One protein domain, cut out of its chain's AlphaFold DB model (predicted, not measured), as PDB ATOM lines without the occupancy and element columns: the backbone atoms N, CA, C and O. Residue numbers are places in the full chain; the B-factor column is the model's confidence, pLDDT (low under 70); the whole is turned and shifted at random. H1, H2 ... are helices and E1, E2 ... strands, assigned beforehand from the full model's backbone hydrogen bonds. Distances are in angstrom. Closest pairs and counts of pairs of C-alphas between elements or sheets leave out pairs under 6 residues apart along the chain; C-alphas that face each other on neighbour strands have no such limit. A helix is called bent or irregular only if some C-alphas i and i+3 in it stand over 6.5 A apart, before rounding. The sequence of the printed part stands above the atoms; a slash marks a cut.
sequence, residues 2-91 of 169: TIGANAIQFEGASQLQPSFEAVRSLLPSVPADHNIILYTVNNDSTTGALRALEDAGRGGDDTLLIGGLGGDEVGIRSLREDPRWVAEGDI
ATOM      1  N   THR A   2      36.220  29.378   2.397       71.88
ATOM      2  CA  THR A   2      36.761  28.043   2.716       71.88
ATOM      3  C   THR A   2      36.450  27.749   4.172       71.88
ATOM      4  O   THR A   2      36.951  28.451   5.041       71.88
ATOM      5  N   ILE A   3      35.589  26.764   4.427       72.44
ATOM      6  CA  ILE A   3      35.025  26.501   5.764       72.44
ATOM      7  C   ILE A   3      36.058  25.868   6.719       72.44
ATOM      8  O   ILE A   3      35.946  25.991   7.933       72.44
ATOM      9  N   GLY A   4      37.118  25.259   6.187       76.69
ATOM     10  CA  GLY A   4      38.242  24.753   6.972       76.69
ATOM     11  C   GLY A   4      38.969  23.623   6.252       76.69
ATOM     12  O   GLY A   4      38.601  23.252   5.140       76.69
ATOM     13  N   ALA A   5      39.996  23.061   6.892       79.75
ATOM     14  CA  ALA A   5      40.765  21.938   6.341       79.75
ATOM     15  C   ALA A   5      40.008  20.595   6.377       79.75
ATOM     16  O   ALA A   5      40.356  19.678   5.642       79.75
ATOM     17  N   ASN A   6      38.974  20.497   7.219       80.44
ATOM     18  CA  ASN A   6      38.206  19.272   7.461       80.44
ATOM     19  C   ASN A   6      36.769  19.359   6.920       80.44
ATOM     20  O   ASN A   6      35.911  18.591   7.340       80.44
ATOM     21  N   ALA A   7      36.494  20.318   6.034       89.19
ATOM     22  CA  ALA A   7      35.179  20.519   5.441       89.19
ATOM     23  C   ALA A   7      35.254  20.354   3.922       89.19
ATOM     24  O   ALA A   7      36.162  20.875   3.272       89.19
ATOM     25  N   ILE A   8      34.262  19.667   3.359       92.06
ATOM     26  CA  ILE A   8      34.050  19.589   1.914       92.06
ATOM     27  C   ILE A   8      32.886  20.517   1.592       92.06
ATOM     28  O   ILE A   8      31.803  20.376   2.151       92.06
ATOM     29  N   GLN A   9      33.122  21.481   0.707       93.00
ATOM     30  CA  GLN A   9      32.073  22.363   0.200       93.00
ATOM     31  C   GLN A   9      31.587  21.868  -1.153       93.00
ATOM     32  O   GLN A   9      32.379  21.383  -1.964       93.00
ATOM     33  N   PHE A  10      30.296  22.042  -1.403       94.38
ATOM     34  CA  PHE A  10      29.662  21.715  -2.668       94.38
ATOM     35  C   PHE A  10      28.794  22.884  -3.138       94.38
ATOM     36  O   PHE A  10      28.301  23.662  -2.324       94.38
ATOM     37  N   GLU A  11      28.633  23.016  -4.452       95.62
ATOM     38  CA  GLU A  11      27.762  24.022  -5.062       95.62
ATOM     39  C   GLU A  11      26.388  23.398  -5.312       95.62
ATOM     40  O   GLU A  11      26.222  22.593  -6.226       95.62
ATOM     41  N   GLY A  12      25.430  23.736  -4.452       96.00
ATOM     42  CA  GLY A  12      24.061  23.220  -4.500       96.00
ATOM     43  C   GLY A  12      23.056  24.145  -5.191       96.00
ATOM     44  O   GLY A  12      21.892  23.776  -5.325       96.00
ATOM     45  N   ALA A  13      23.471  25.348  -5.601       96.75
ATOM     46  CA  ALA A  13      22.646  26.394  -6.210       96.75
ATOM     47  C   ALA A  13      21.367  26.736  -5.425       96.75
ATOM     48  O   ALA A  13      20.387  27.199  -6.012       96.75
ATOM     49  N   SER A  14      21.366  26.487  -4.109       96.19
ATOM     50  CA  SER A  14      20.187  26.608  -3.247       96.19
ATOM     51  C   SER A  14      18.994  25.768  -3.735       96.19
ATOM     52  O   SER A  14      17.844  26.160  -3.553       96.19
ATOM     53  N   GLN A  15      19.256  24.639  -4.399       98.00
ATOM     54  CA  GLN A  15      18.253  23.797  -5.042       98.00
ATOM     55  C   GLN A  15      18.497  22.316  -4.747       98.00
ATOM     56  O   GLN A  15      19.633  21.850  -4.631       98.00
ATOM     57  N   LEU A  16      17.408  21.548  -4.733       98.06
ATOM     58  CA  LEU A  16      17.432  20.112  -4.469       98.06
ATOM     59  C   LEU A  16      18.275  19.336  -5.490       98.06
ATOM     60  O   LEU A  16      19.208  18.629  -5.112       98.06
ATOM     61  N   GLN A  17      17.965  19.448  -6.787       98.50
ATOM     62  CA  GLN A  17      18.614  18.615  -7.808       98.50
ATOM     63  C   GLN A  17      20.124  18.897  -7.949       98.50
ATOM     64  O   GLN A  17      20.892  17.933  -7.939       98.50
ATOM     65  N   PRO A  18      20.593  20.159  -8.019       98.62
ATOM     66  CA  PRO A  18      22.027  20.434  -8.068       98.62
ATOM     67  C   PRO A  18      22.757  19.975  -6.798       98.62
ATOM     68  O   PRO A  18      23.842  19.408  -6.899       98.62
ATOM     69  N   SER A  19      22.147  20.119  -5.614       98.62
ATOM     70  CA  SER A  19      22.724  19.613  -4.358       98.62
ATOM     71  C   SER A  19      22.867  18.092  -4.352       98.62
ATOM     72  O   SER A  19      23.919  17.573  -3.979       98.62
ATOM     73  N   PHE A  20      21.847  17.374  -4.829       98.81
ATOM     74  CA  PHE A  20      21.904  15.923  -5.000       98.81
ATOM     75  C   PHE A  20      23.065  15.505  -5.910       98.81
ATOM     76  O   PHE A  20      23.865  14.642  -5.547       98.81
ATOM     77  N   GLU A  21      23.190  16.126  -7.083       98.69
ATOM     78  CA  GLU A  21      24.246  15.803  -8.048       98.69
ATOM     79  C   GLU A  21      25.641  16.121  -7.506       98.69
ATOM     80  O   GLU A  21      26.559  15.306  -7.645       98.69
ATOM     81  N   ALA A  22      25.794  17.272  -6.849       98.38
ATOM     82  CA  ALA A  22      27.059  17.703  -6.277       98.38
ATOM     83  C   ALA A  22      27.520  16.754  -5.163       98.38
ATOM     84  O   ALA A  22      28.652  16.269  -5.197       98.38
ATOM     85  N   VAL A  23      26.637  16.413  -4.218       98.12
ATOM     86  CA  VAL A  23      26.970  15.489  -3.123       98.12
ATOM     87  C   VAL A  23      27.218  14.081  -3.649       98.12
ATOM     88  O   VAL A  23      28.224  13.471  -3.288       98.12
ATOM     89  N   ARG A  24      26.387  13.581  -4.571       98.38
ATOM     90  CA  ARG A  24      26.592  12.269  -5.204       98.38
ATOM     91  C   ARG A  24      27.957  12.165  -5.891       98.38
ATOM     92  O   ARG A  24      28.595  11.117  -5.823       98.38
ATOM     93  N   SER A  25      28.402  13.234  -6.550       98.00
ATOM     94  CA  SER A  25      29.710  13.304  -7.211       98.00
ATOM     95  C   SER A  25      30.879  13.326  -6.215       98.00
ATOM     96  O   SER A  25      31.920  12.717  -6.463       98.00
ATOM     97  N   LEU A  26      30.707  13.994  -5.071       95.56
ATOM     98  CA  LEU A  26      31.742  14.136  -4.042       95.56
ATOM     99  C   LEU A  26      31.875  12.916  -3.133       95.56
ATOM    100  O   LEU A  26      32.971  12.637  -2.648       95.56
ATOM    101  N   LEU A  27      30.787  12.191  -2.895       94.62
ATOM    102  CA  LEU A  27      30.734  11.142  -1.883       94.62
ATOM    103  C   LEU A  27      31.794  10.033  -2.032       94.62
ATOM    104  O   LEU A  27      32.331   9.621  -1.005       94.62
ATOM    105  N   PRO A  28      32.199   9.593  -3.245       94.69
ATOM    106  CA  PRO A  28      33.304   8.642  -3.407       94.69
ATOM    107  C   PRO A  28      34.657   9.123  -2.856       94.69
ATOM    108  O   PRO A  28      35.544   8.302  -2.639       94.69
ATOM    109  N   SER A  29      34.839  10.434  -2.650       93.00
ATOM    110  CA  SER A  29      36.048  11.006  -2.037       93.00
ATOM    111  C   SER A  29      36.010  11.031  -0.506       93.00
ATOM    112  O   SER A  29      37.044  11.244   0.127       93.00
ATOM    113  N   VAL A  30      34.839  10.802   0.096       92.81
ATOM    114  CA  VAL A  30      34.655  10.766   1.548       92.81
ATOM    115  C   VAL A  30      34.939   9.346   2.042       92.81
ATOM    116  O   VAL A  30      34.250   8.417   1.607       92.81
ATOM    117  N   PRO A  31      35.899   9.140   2.966       93.00
ATOM    118  CA  PRO A  31      36.157   7.825   3.545       93.00
ATOM    119  C   PRO A  31      34.876   7.166   4.076       93.00
ATOM    120  O   PRO A  31      34.000   7.827   4.644       93.00
ATOM    121  N   ALA A  32      34.741   5.861   3.839       91.88
ATOM    122  CA  ALA A  32      33.517   5.120   4.139       91.88
ATOM    123  C   ALA A  32      33.235   5.002   5.646       91.88
ATOM    124  O   ALA A  32      32.079   4.915   6.041       91.88
ATOM    125  N   ASP A  33      34.282   5.027   6.466       92.94
ATOM    126  CA  ASP A  33      34.260   4.911   7.927       92.94
ATOM    127  C   ASP A  33      34.096   6.256   8.654       92.94
ATOM    128  O   ASP A  33      34.075   6.300   9.881       92.94
ATOM    129  N   HIS A  34      33.985   7.364   7.918       93.75
ATOM    130  CA  HIS A  34      33.765   8.681   8.508       93.75
ATOM    131  C   HIS A  34      32.273   8.978   8.706       93.75
ATOM    132  O   HIS A  34      31.463   8.792   7.796       93.75
ATOM    133  N   ASN A  35      31.932   9.547   9.859       95.75
ATOM    134  CA  ASN A  35      30.624  10.165  10.077       95.75
ATOM    135  C   ASN A  35      30.525  11.494   9.315       95.75
ATOM    136  O   ASN A  35      31.538  12.148   9.044       95.75
ATOM    137  N   ILE A  36      29.303  11.898   8.979       96.38
ATOM    138  CA  ILE A  36      29.013  13.087   8.180       96.38
ATOM    139  C   ILE A  36      28.183  14.063   9.011       96.38
ATOM    140  O   ILE A  36      27.201  13.690   9.645       96.38
ATOM    141  N   ILE A  37      28.579  15.333   8.981       96.56
ATOM    142  CA  ILE A  37      27.742  16.450   9.414       96.56
ATOM    143  C   ILE A  37      27.344  17.191   8.141       96.56
ATOM    144  O   ILE A  37      28.208  17.717   7.435       96.56
ATOM    145  N   LEU A  38      26.052  17.201   7.841       97.31
ATOM    146  CA  LEU A  38      25.480  17.935   6.725       97.31
ATOM    147  C   LEU A  38      24.889  19.238   7.249       97.31
ATOM    148  O   LEU A  38      24.018  19.228   8.109       97.31
ATOM    149  N   TYR A  39      25.320  20.360   6.692       95.44
ATOM    150  CA  TYR A  39      24.604  21.616   6.840       95.44
ATOM    151  C   TYR A  39      24.634  22.364   5.518       95.44
ATOM    152  O   TYR A  39      25.588  22.248   4.743       95.44
ATOM    153  N   THR A  40      23.567  23.098   5.234       95.56
ATOM    154  CA  THR A  40      23.415  23.791   3.958       95.56
ATOM    155  C   THR A  40      22.817  25.181   4.161       95.56
ATOM    156  O   THR A  40      22.575  25.611   5.285       95.56
ATOM    157  N   VAL A  41      22.641  25.919   3.066       93.94
ATOM    158  CA  VAL A  41      22.110  27.289   3.094       93.94
ATOM    159  C   VAL A  41      20.583  27.354   2.993       93.94
ATOM    160  O   VAL A  41      20.029  28.438   3.153       93.94
ATOM    161  N   ASN A  42      19.915  26.238   2.680       96.75
ATOM    162  CA  ASN A  42      18.458  26.116   2.698       96.75
ATOM    163  C   ASN A  42      17.994  24.647   2.727       96.75
ATOM    164  O   ASN A  42      18.717  23.747   2.295       96.75
ATOM    165  N   ASN A  43      16.753  24.386   3.129       97.62
ATOM    166  CA  ASN A  43      16.260  23.009   3.247       97.62
ATOM    167  C   ASN A  43      16.068  22.268   1.916       97.62
ATOM    168  O   ASN A  43      16.165  21.039   1.895       97.62
ATOM    169  N   ASP A  44      15.936  22.968   0.785       98.06
ATOM    170  CA  ASP A  44      16.016  22.345  -0.546       98.06
ATOM    171  C   ASP A  44      17.385  21.696  -0.782       98.06
ATOM    172  O   ASP A  44      17.476  20.544  -1.223       98.06
ATOM    173  N   SER A  45      18.465  22.410  -0.456       98.44
ATOM    174  CA  SER A  45      19.822  21.877  -0.581       98.44
ATOM    175  C   SER A  45      20.057  20.734   0.398       98.44
ATOM    176  O   SER A  45      20.636  19.716   0.013       98.44
ATOM    177  N   THR A  46      19.569  20.867   1.639       98.38
ATOM    178  CA  THR A  46      19.625  19.792   2.640       98.38
ATOM    179  C   THR A  46      18.924  18.538   2.130       98.38
ATOM    180  O   THR A  46      19.513  17.463   2.161       98.38
ATOM    181  N   THR A  47      17.721  18.673   1.567       98.31
ATOM    182  CA  THR A  47      16.939  17.555   1.019       98.31
ATOM    183  C   THR A  47      17.666  16.867  -0.137       98.31
ATOM    184  O   THR A  47      17.751  15.639  -0.189       98.31
ATOM    185  N   GLY A  48      18.230  17.645  -1.065       98.50
ATOM    186  CA  GLY A  48      18.998  17.104  -2.187       98.50
ATOM    187  C   GLY A  48      20.241  16.338  -1.735       98.50
ATOM    188  O   GLY A  48      20.483  15.212  -2.177       98.50
ATOM    189  N   ALA A  49      21.007  16.931  -0.821       98.50
ATOM    190  CA  ALA A  49      22.200  16.323  -0.244       98.50
ATOM    191  C   ALA A  49      21.877  15.052   0.557       98.50
ATOM    192  O   ALA A  49      22.535  14.030   0.369       98.50
ATOM    193  N   LEU A  50      20.840  15.095   1.400       98.44
ATOM    194  CA  LEU A  50      20.375  13.960   2.192       98.44
ATOM    195  C   LEU A  50      20.003  12.778   1.299       98.44
ATOM    196  O   LEU A  50      20.494  11.673   1.511       98.44
ATOM    197  N   ARG A  51      19.238  13.024   0.232       98.56
ATOM    198  CA  ARG A  51      18.886  11.984  -0.739       98.56
ATOM    199  C   ARG A  51      20.123  11.326  -1.361       98.56
ATOM    200  O   ARG A  51      20.144  10.114  -1.548       98.56
ATOM    201  N   ALA A  52      21.164  12.097  -1.681       98.56
ATOM    202  CA  ALA A  52      22.404  11.540  -2.230       98.56
ATOM    203  C   ALA A  52      23.157  10.668  -1.211       98.56
ATOM    204  O   ALA A  52      23.760   9.662  -1.590       98.56
ATOM    205  N   LEU A  53      23.120  11.040   0.071       98.31
ATOM    206  CA  LEU A  53      23.684  10.245   1.161       98.31
ATOM    207  C   LEU A  53      22.893   8.948   1.368       98.31
ATOM    208  O   LEU A  53      23.494   7.881   1.473       98.31
ATOM    209  N   GLU A  54      21.563   9.016   1.369       97.88
ATOM    210  CA  GLU A  54      20.679   7.850   1.488       97.88
ATOM    211  C   GLU A  54      20.863   6.866   0.323       97.88
ATOM    212  O   GLU A  54      21.083   5.677   0.568       97.88
ATOM    213  N   ASP A  55      20.897   7.353  -0.924       98.25
ATOM    214  CA  ASP A  55      21.126   6.537  -2.131       98.25
ATOM    215  C   ASP A  55      22.465   5.775  -2.091       98.25
ATOM    216  O   ASP A  55      22.629   4.734  -2.731       98.25
ATOM    217  N   ALA A  56      23.436   6.287  -1.336       97.12
ATOM    218  CA  ALA A  56      24.754   5.689  -1.166       97.12
ATOM    219  C   ALA A  56      24.912   4.879   0.131       97.12
ATOM    220  O   ALA A  56      26.016   4.420   0.429       97.12
ATOM    221  N   GLY A  57      23.842   4.716   0.917       96.50
ATOM    222  CA  GLY A  57      23.880   4.012   2.200       96.50
ATOM    223  C   GLY A  57      24.649   4.758   3.297       96.50
ATOM    224  O   GLY A  57      25.178   4.130   4.208       96.50
ATOM    225  N   ARG A  58      24.743   6.089   3.199       96.88
ATOM    226  CA  ARG A  58      25.423   6.996   4.145       96.88
ATOM    227  C   ARG A  58      24.450   7.915   4.899       96.88
ATOM    228  O   ARG A  58      24.877   8.902   5.483       96.88
ATOM    229  N   GLY A  59      23.152   7.612   4.849       96.44
ATOM    230  CA  GLY A  59      22.085   8.376   5.503       96.44
ATOM    231  C   GLY A  59      21.610   7.803   6.843       96.44
ATOM    232  O   GLY A  59      20.504   8.131   7.256       96.44
ATOM    233  N   GLY A  60      22.368   6.908   7.485       96.62
ATOM    234  CA  GLY A  60      21.981   6.307   8.769       96.62
ATOM    235  C   GLY A  60      22.047   7.301   9.932       96.62
ATOM    236  O   GLY A  60      22.882   8.203   9.932       96.62
ATOM    237  N   ASP A  61      21.187   7.132  10.933       95.25
ATOM    238  CA  ASP A  61      21.159   7.944  12.162       95.25
ATOM    239  C   ASP A  61      22.365   7.724  13.088       95.25
ATOM    240  O   ASP A  61      22.677   8.559  13.934       95.25
ATOM    241  N   ASP A  62      23.104   6.640  12.876       94.75
ATOM    242  CA  ASP A  62      24.368   6.323  13.534       94.75
ATOM    243  C   ASP A  62      25.583   7.058  12.938       94.75
ATOM    244  O   ASP A  62      26.646   7.124  13.563       94.75
ATOM    245  N   THR A  63      25.443   7.596  11.725       94.50
ATOM    246  CA  THR A  63      26.558   8.081  10.898       94.50
ATOM    247  C   THR A  63      26.342   9.479  10.320       94.50
ATOM    248  O   THR A  63      27.300  10.066   9.804       94.50
ATOM    249  N   LEU A  64      25.133  10.039  10.428       98.06
ATOM    250  CA  LEU A  64      24.761  11.341   9.880       98.06
ATOM    251  C   LEU A  64      24.097  12.242  10.929       98.06
ATOM    252  O   LEU A  64      23.129  11.853  11.573       98.06
ATOM    253  N   LEU A  65      24.575  13.484  11.014       98.38
ATOM    254  CA  LEU A  65      23.893  14.593  11.682       98.38
ATOM    255  C   LEU A  65      23.581  15.702  10.679       98.38
ATOM    256  O   LEU A  65      24.393  15.992   9.797       98.38
ATOM    257  N   ILE A  66      22.428  16.343  10.837       98.62
ATOM    258  CA  ILE A  66      21.919  17.376   9.936       98.62
ATOM    259  C   ILE A  66      21.643  18.656  10.726       98.62
ATOM    260  O   ILE A  66      20.966  18.635  11.755       98.62
ATOM    261  N   GLY A  67      22.185  19.765  10.224       98.06
ATOM    262  CA  GLY A  67      21.804  21.124  10.590       98.06
ATOM    263  C   GLY A  67      21.168  21.817   9.389       98.06
ATOM    264  O   GLY A  67      21.875  22.170   8.442       98.06
ATOM    265  N   GLY A  68      19.852  21.987   9.403       96.75
ATOM    266  CA  GLY A  68      19.133  22.689   8.344       96.75
ATOM    267  C   GLY A  68      19.100  24.205   8.532       96.75
ATOM    268  O   GLY A  68      19.597  24.751   9.524       96.75
ATOM    269  N   LEU A  69      18.552  24.891   7.533       96.88
ATOM    270  CA  LEU A  69      18.365  26.337   7.540       96.88
ATOM    271  C   LEU A  69      17.141  26.678   6.693       96.88
ATOM    272  O   LEU A  69      17.077  26.331   5.516       96.88
ATOM    273  N   GLY A  70      16.209  27.428   7.257       93.12
ATOM    274  CA  GLY A  70      15.058  27.950   6.534       93.12
ATOM    275  C   GLY A  70      13.833  28.137   7.410       93.12
ATOM    276  O   GLY A  70      13.056  29.044   7.122       93.12
ATOM    277  N   GLY A  71      13.663  27.309   8.448       94.75
ATOM    278  CA  GLY A  71      12.458  27.330   9.284       94.75
ATOM    279  C   GLY A  71      11.178  27.002   8.506       94.75
ATOM    280  O   GLY A  71      10.079  27.380   8.904       94.75
ATOM    281  N   ASP A  72      11.312  26.341   7.354       94.94
ATOM    282  CA  ASP A  72      10.187  25.961   6.506       94.94
ATOM    283  C   ASP A  72       9.568  24.626   6.946       94.94
ATOM    284  O   ASP A  72      10.006  23.982   7.902       94.94
ATOM    285  N   GLU A  73       8.525  24.188   6.236       95.94
ATOM    286  CA  GLU A  73       7.823  22.951   6.581       95.94
ATOM    287  C   GLU A  73       8.744  21.731   6.621       95.94
ATOM    288  O   GLU A  73       8.576  20.871   7.485       95.94
ATOM    289  N   VAL A  74       9.728  21.664   5.721       96.12
ATOM    290  CA  VAL A  74      10.681  20.556   5.689       96.12
ATOM    291  C   VAL A  74      11.569  20.596   6.927       96.12
ATOM    292  O   VAL A  74      11.684  19.575   7.605       96.12
ATOM    293  N   GLY A  75      12.160  21.749   7.242       97.06
ATOM    294  CA  GLY A  75      13.075  21.895   8.374       97.06
ATOM    295  C   GLY A  75      12.398  21.656   9.718       97.06
ATOM    296  O   GLY A  75      12.855  20.831  10.507       97.06
ATOM    297  N   ILE A  76      11.257  22.306   9.954       98.00
ATOM    298  CA  ILE A  76      10.524  22.205  11.222       98.00
ATOM    299  C   ILE A  76       9.952  20.799  11.436       98.00
ATOM    300  O   ILE A  76      10.025  20.273  12.548       98.00
ATOM    301  N   ARG A  77       9.418  20.151  10.391       97.25
ATOM    302  CA  ARG A  77       8.961  18.758  10.500       97.25
ATOM    303  C   ARG A  77      10.132  17.812  10.754       97.25
ATOM    304  O   ARG A  77      10.055  16.988  11.659       97.25
ATOM    305  N   SER A  78      11.224  17.954  10.002       97.44
ATOM    306  CA  SER A  78      12.393  17.077  10.147       97.44
ATOM    307  C   SER A  78      13.023  17.200  11.531       97.44
ATOM    308  O   SER A  78      13.324  16.181  12.135       97.44
ATOM    309  N   LEU A  79      13.123  18.409  12.089       97.94
ATOM    310  CA  LEU A  79      13.622  18.629  13.451       97.94
ATOM    311  C   LEU A  79      12.801  17.892  14.529       97.94
ATOM    312  O   LEU A  79      13.331  17.555  15.587       97.94
ATOM    313  N   ARG A  80      11.505  17.647  14.283       97.25
ATOM    314  CA  ARG A  80      10.618  16.912  15.203       97.25
ATOM    315  C   ARG A  80      10.625  15.401  14.969       97.25
ATOM    316  O   ARG A  80      10.465  14.641  15.920       97.25
ATOM    317  N   GLU A  81      10.748  14.970  13.718       96.25
ATOM    318  CA  GLU A  81      10.474  13.586  13.309       96.25
ATOM    319  C   GLU A  81      11.732  12.778  12.961       96.25
ATOM    320  O   GLU A  81      11.734  11.555  13.111       96.25
ATOM    321  N   ASP A  82      12.794  13.434  12.492       97.31
ATOM    322  CA  ASP A  82      14.017  12.789  12.029       97.31
ATOM    323  C   ASP A  82      15.129  12.919  13.084       97.31
ATOM    324  O   ASP A  82      15.659  14.014  13.284       97.31
ATOM    325  N   PRO A  83      15.561  11.819  13.732       96.75
ATOM    326  CA  PRO A  83      16.600  11.872  14.762       96.75
ATOM    327  C   PRO A  83      17.966  12.346  14.239       96.75
ATOM    328  O   PRO A  83      18.832  12.708  15.037       96.75
ATOM    329  N   ARG A  84      18.177  12.360  12.915       97.94
ATOM    330  CA  ARG A  84      19.381  12.916  12.278       97.94
ATOM    331  C   ARG A  84      19.382  14.442  12.308       97.94
ATOM    332  O   ARG A  84      20.456  15.045  12.300       97.94
ATOM    333  N   TRP A  85      18.206  15.070  12.299       98.31
ATOM    334  CA  TRP A  85      18.038  16.519  12.231       98.31
ATOM    335  C   TRP A  85      18.125  17.117  13.630       98.31
ATOM    336  O   TRP A  85      17.147  17.214  14.360       98.31
ATOM    337  N   VAL A  86      19.337  17.497  14.027       98.25
ATOM    338  CA  VAL A  86      19.626  17.937  15.402       98.25
ATOM    339  C   VAL A  86      19.518  19.447  15.588       98.25
ATOM    340  O   VAL A  86      19.487  19.924  16.723       98.25
ATOM    341  N   ALA A  87      19.497  20.200  14.489       98.31
ATOM    342  CA  ALA A  87      19.396  21.648  14.510       98.31
ATOM    343  C   ALA A  87      18.687  22.180  13.262       98.31
ATOM    344  O   ALA A  87      18.910  21.687  12.158       98.31
ATOM    345  N   GLU A  88      17.900  23.237  13.434       98.19
ATOM    346  CA  GLU A  88      17.326  24.020  12.340       98.19
ATOM    347  C   GLU A  88      17.586  25.499  12.596       98.19
ATOM    348  O   GLU A  88      17.183  26.034  13.626       98.19
ATOM    349  N   GLY A  89      18.266  26.177  11.679       97.75
ATOM    350  CA  GLY A  89      18.286  27.633  11.692       97.75
ATOM    351  C   GLY A  89      16.965  28.181  11.161       97.75
ATOM    352  O   GLY A  89      16.591  27.863  10.035       97.75
ATOM    353  N   ASP A  90      16.305  29.052  11.913       97.19
ATOM    354  CA  ASP A  90      15.222  29.887  11.389       97.19
ATOM    355  C   ASP A  90      15.673  31.352  11.382       97.19
ATOM    356  O   ASP A  90      16.277  31.833  12.341       97.19
ATOM    357  N   ILE A  91      15.409  32.043  10.274       94.94
ATOM    358  CA  ILE A  91      15.704  33.468  10.054       94.94
ATOM    359  C   ILE A  91      14.428  34.316   9.931       94.94
ATOM    360  O   ILE A  91      14.493  35.476   9.519       94.94
TER     361      ILE A  91
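This is residues 2 to 91 of the 169 residues of the protein "Sugar ABC transporter substrate-binding protein" of Euzebyaceae bacterium (UniProt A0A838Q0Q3). Picture a small parallel sheet of three strands, E1, E2 and E3, with helices H2 and H3 over one face and no named helix over the other; the longest helix, H1, packs on H2 and not on the sheet. H2 is near the middle of the domain and meets both H1 and the sheet, while H3 covers the sheet at its E3 edge. The printed part has 90 residues, with three named helices and three named strands in the order H1 E1 H2 E2 H3 E3, and the sheet's order is E1 E2 E3. It is of the mixed class, helices and strands, and its helices on one face of the sheet make two layers. The whole is compact and rounded, with a radius of gyration of the C-alphas of 12.1 A and spans of 31 by 28 by 25 A.

Begin at the inner strand E2, residues 64 to 69, and look to its two neighbours. The edge strand E1, residues 36 to 39, is parallel to it at 5 degrees; look there for N 38 and O 65, 2.8 A apart, and N 67 and O 38, 2.8 A apart, both within hydrogen-bond range. The other edge strand, E3, residues 85 to 90, is parallel to E2 at 11 degrees, with N 68 and O 87 within hydrogen-bond range at 2.9 A. Next find H2, residues 43 to 55, on the sheet at a height of 9.3 A over it; it lies over E1 and runs along the strands, at 5 degrees to E1 on the local plane. On the same face is H3, residues 73 to 81, at a height of 8.5 A over the sheet; it lies over E3 and runs slantwise to the strands, at 33 degrees to E3 on the local plane. The closest C-alphas of H3 and E3 are those of Leu 79 and Trp 85, 5.0 A apart. E1, H2, E2 and E2, H3, E3 are strand-helix-strand units, each two parallel neighbour strands with a helix between them in the chain, and both crossovers are right-handed. H2 and H3 are close but not clearly touching, with the C-alphas of Asn 43 and Gly 75 closest at 6.1 A. H1, residues 16 to 29, touches H2; their closest C-alphas are those of Leu 16 and Gly 48, 4.1 A apart. The two run the same way at a steep tilt of 44 degrees. H1 is not on the sheet, and it is apart from E2, H3 and E3. In H2 and H3 every O i to N i+4 pair is within hydrogen-bond range; in H1, 8 of 10 are.

Find C-alpha 64 at (24.761, 11.341, 9.880); from there E2 runs 16.5 A to C-alpha 69. E1 runs 9.7 A from Ile 36 to Tyr 39, and E3 runs 13.7 A from Trp 85 to Asp 90, whose C-alpha is at (15.222, 29.887, 11.389). H2 is 18.0 A long from Asn 43 to Asp 55, and H3 11.8 A from Glu 73 to Glu 81. H1 begins at C-alpha 16, at (17.432, 20.112, -4.469), and runs 20.9 A to Ser 29; it is irregular, with C-alphas 25 and 28 at 7.0 A, and its line is a rough one.

The two C-alphas farthest apart are those of Asp 33 and Ile 91, at 34.1 A. Look at residues 2 to 15 for a long stretch with no named element, its C-alphas 11 to 19 A from the mean of all C-alphas. The printed part has no cut. The links E1 to H2, E2 to H3 and H3 to E3 are tight, those from H1 to E1 and from H2 to E2 are short, and no link is long. The mean pLDDT of the printed part of this model is 95.4, and no printed residue is under 70.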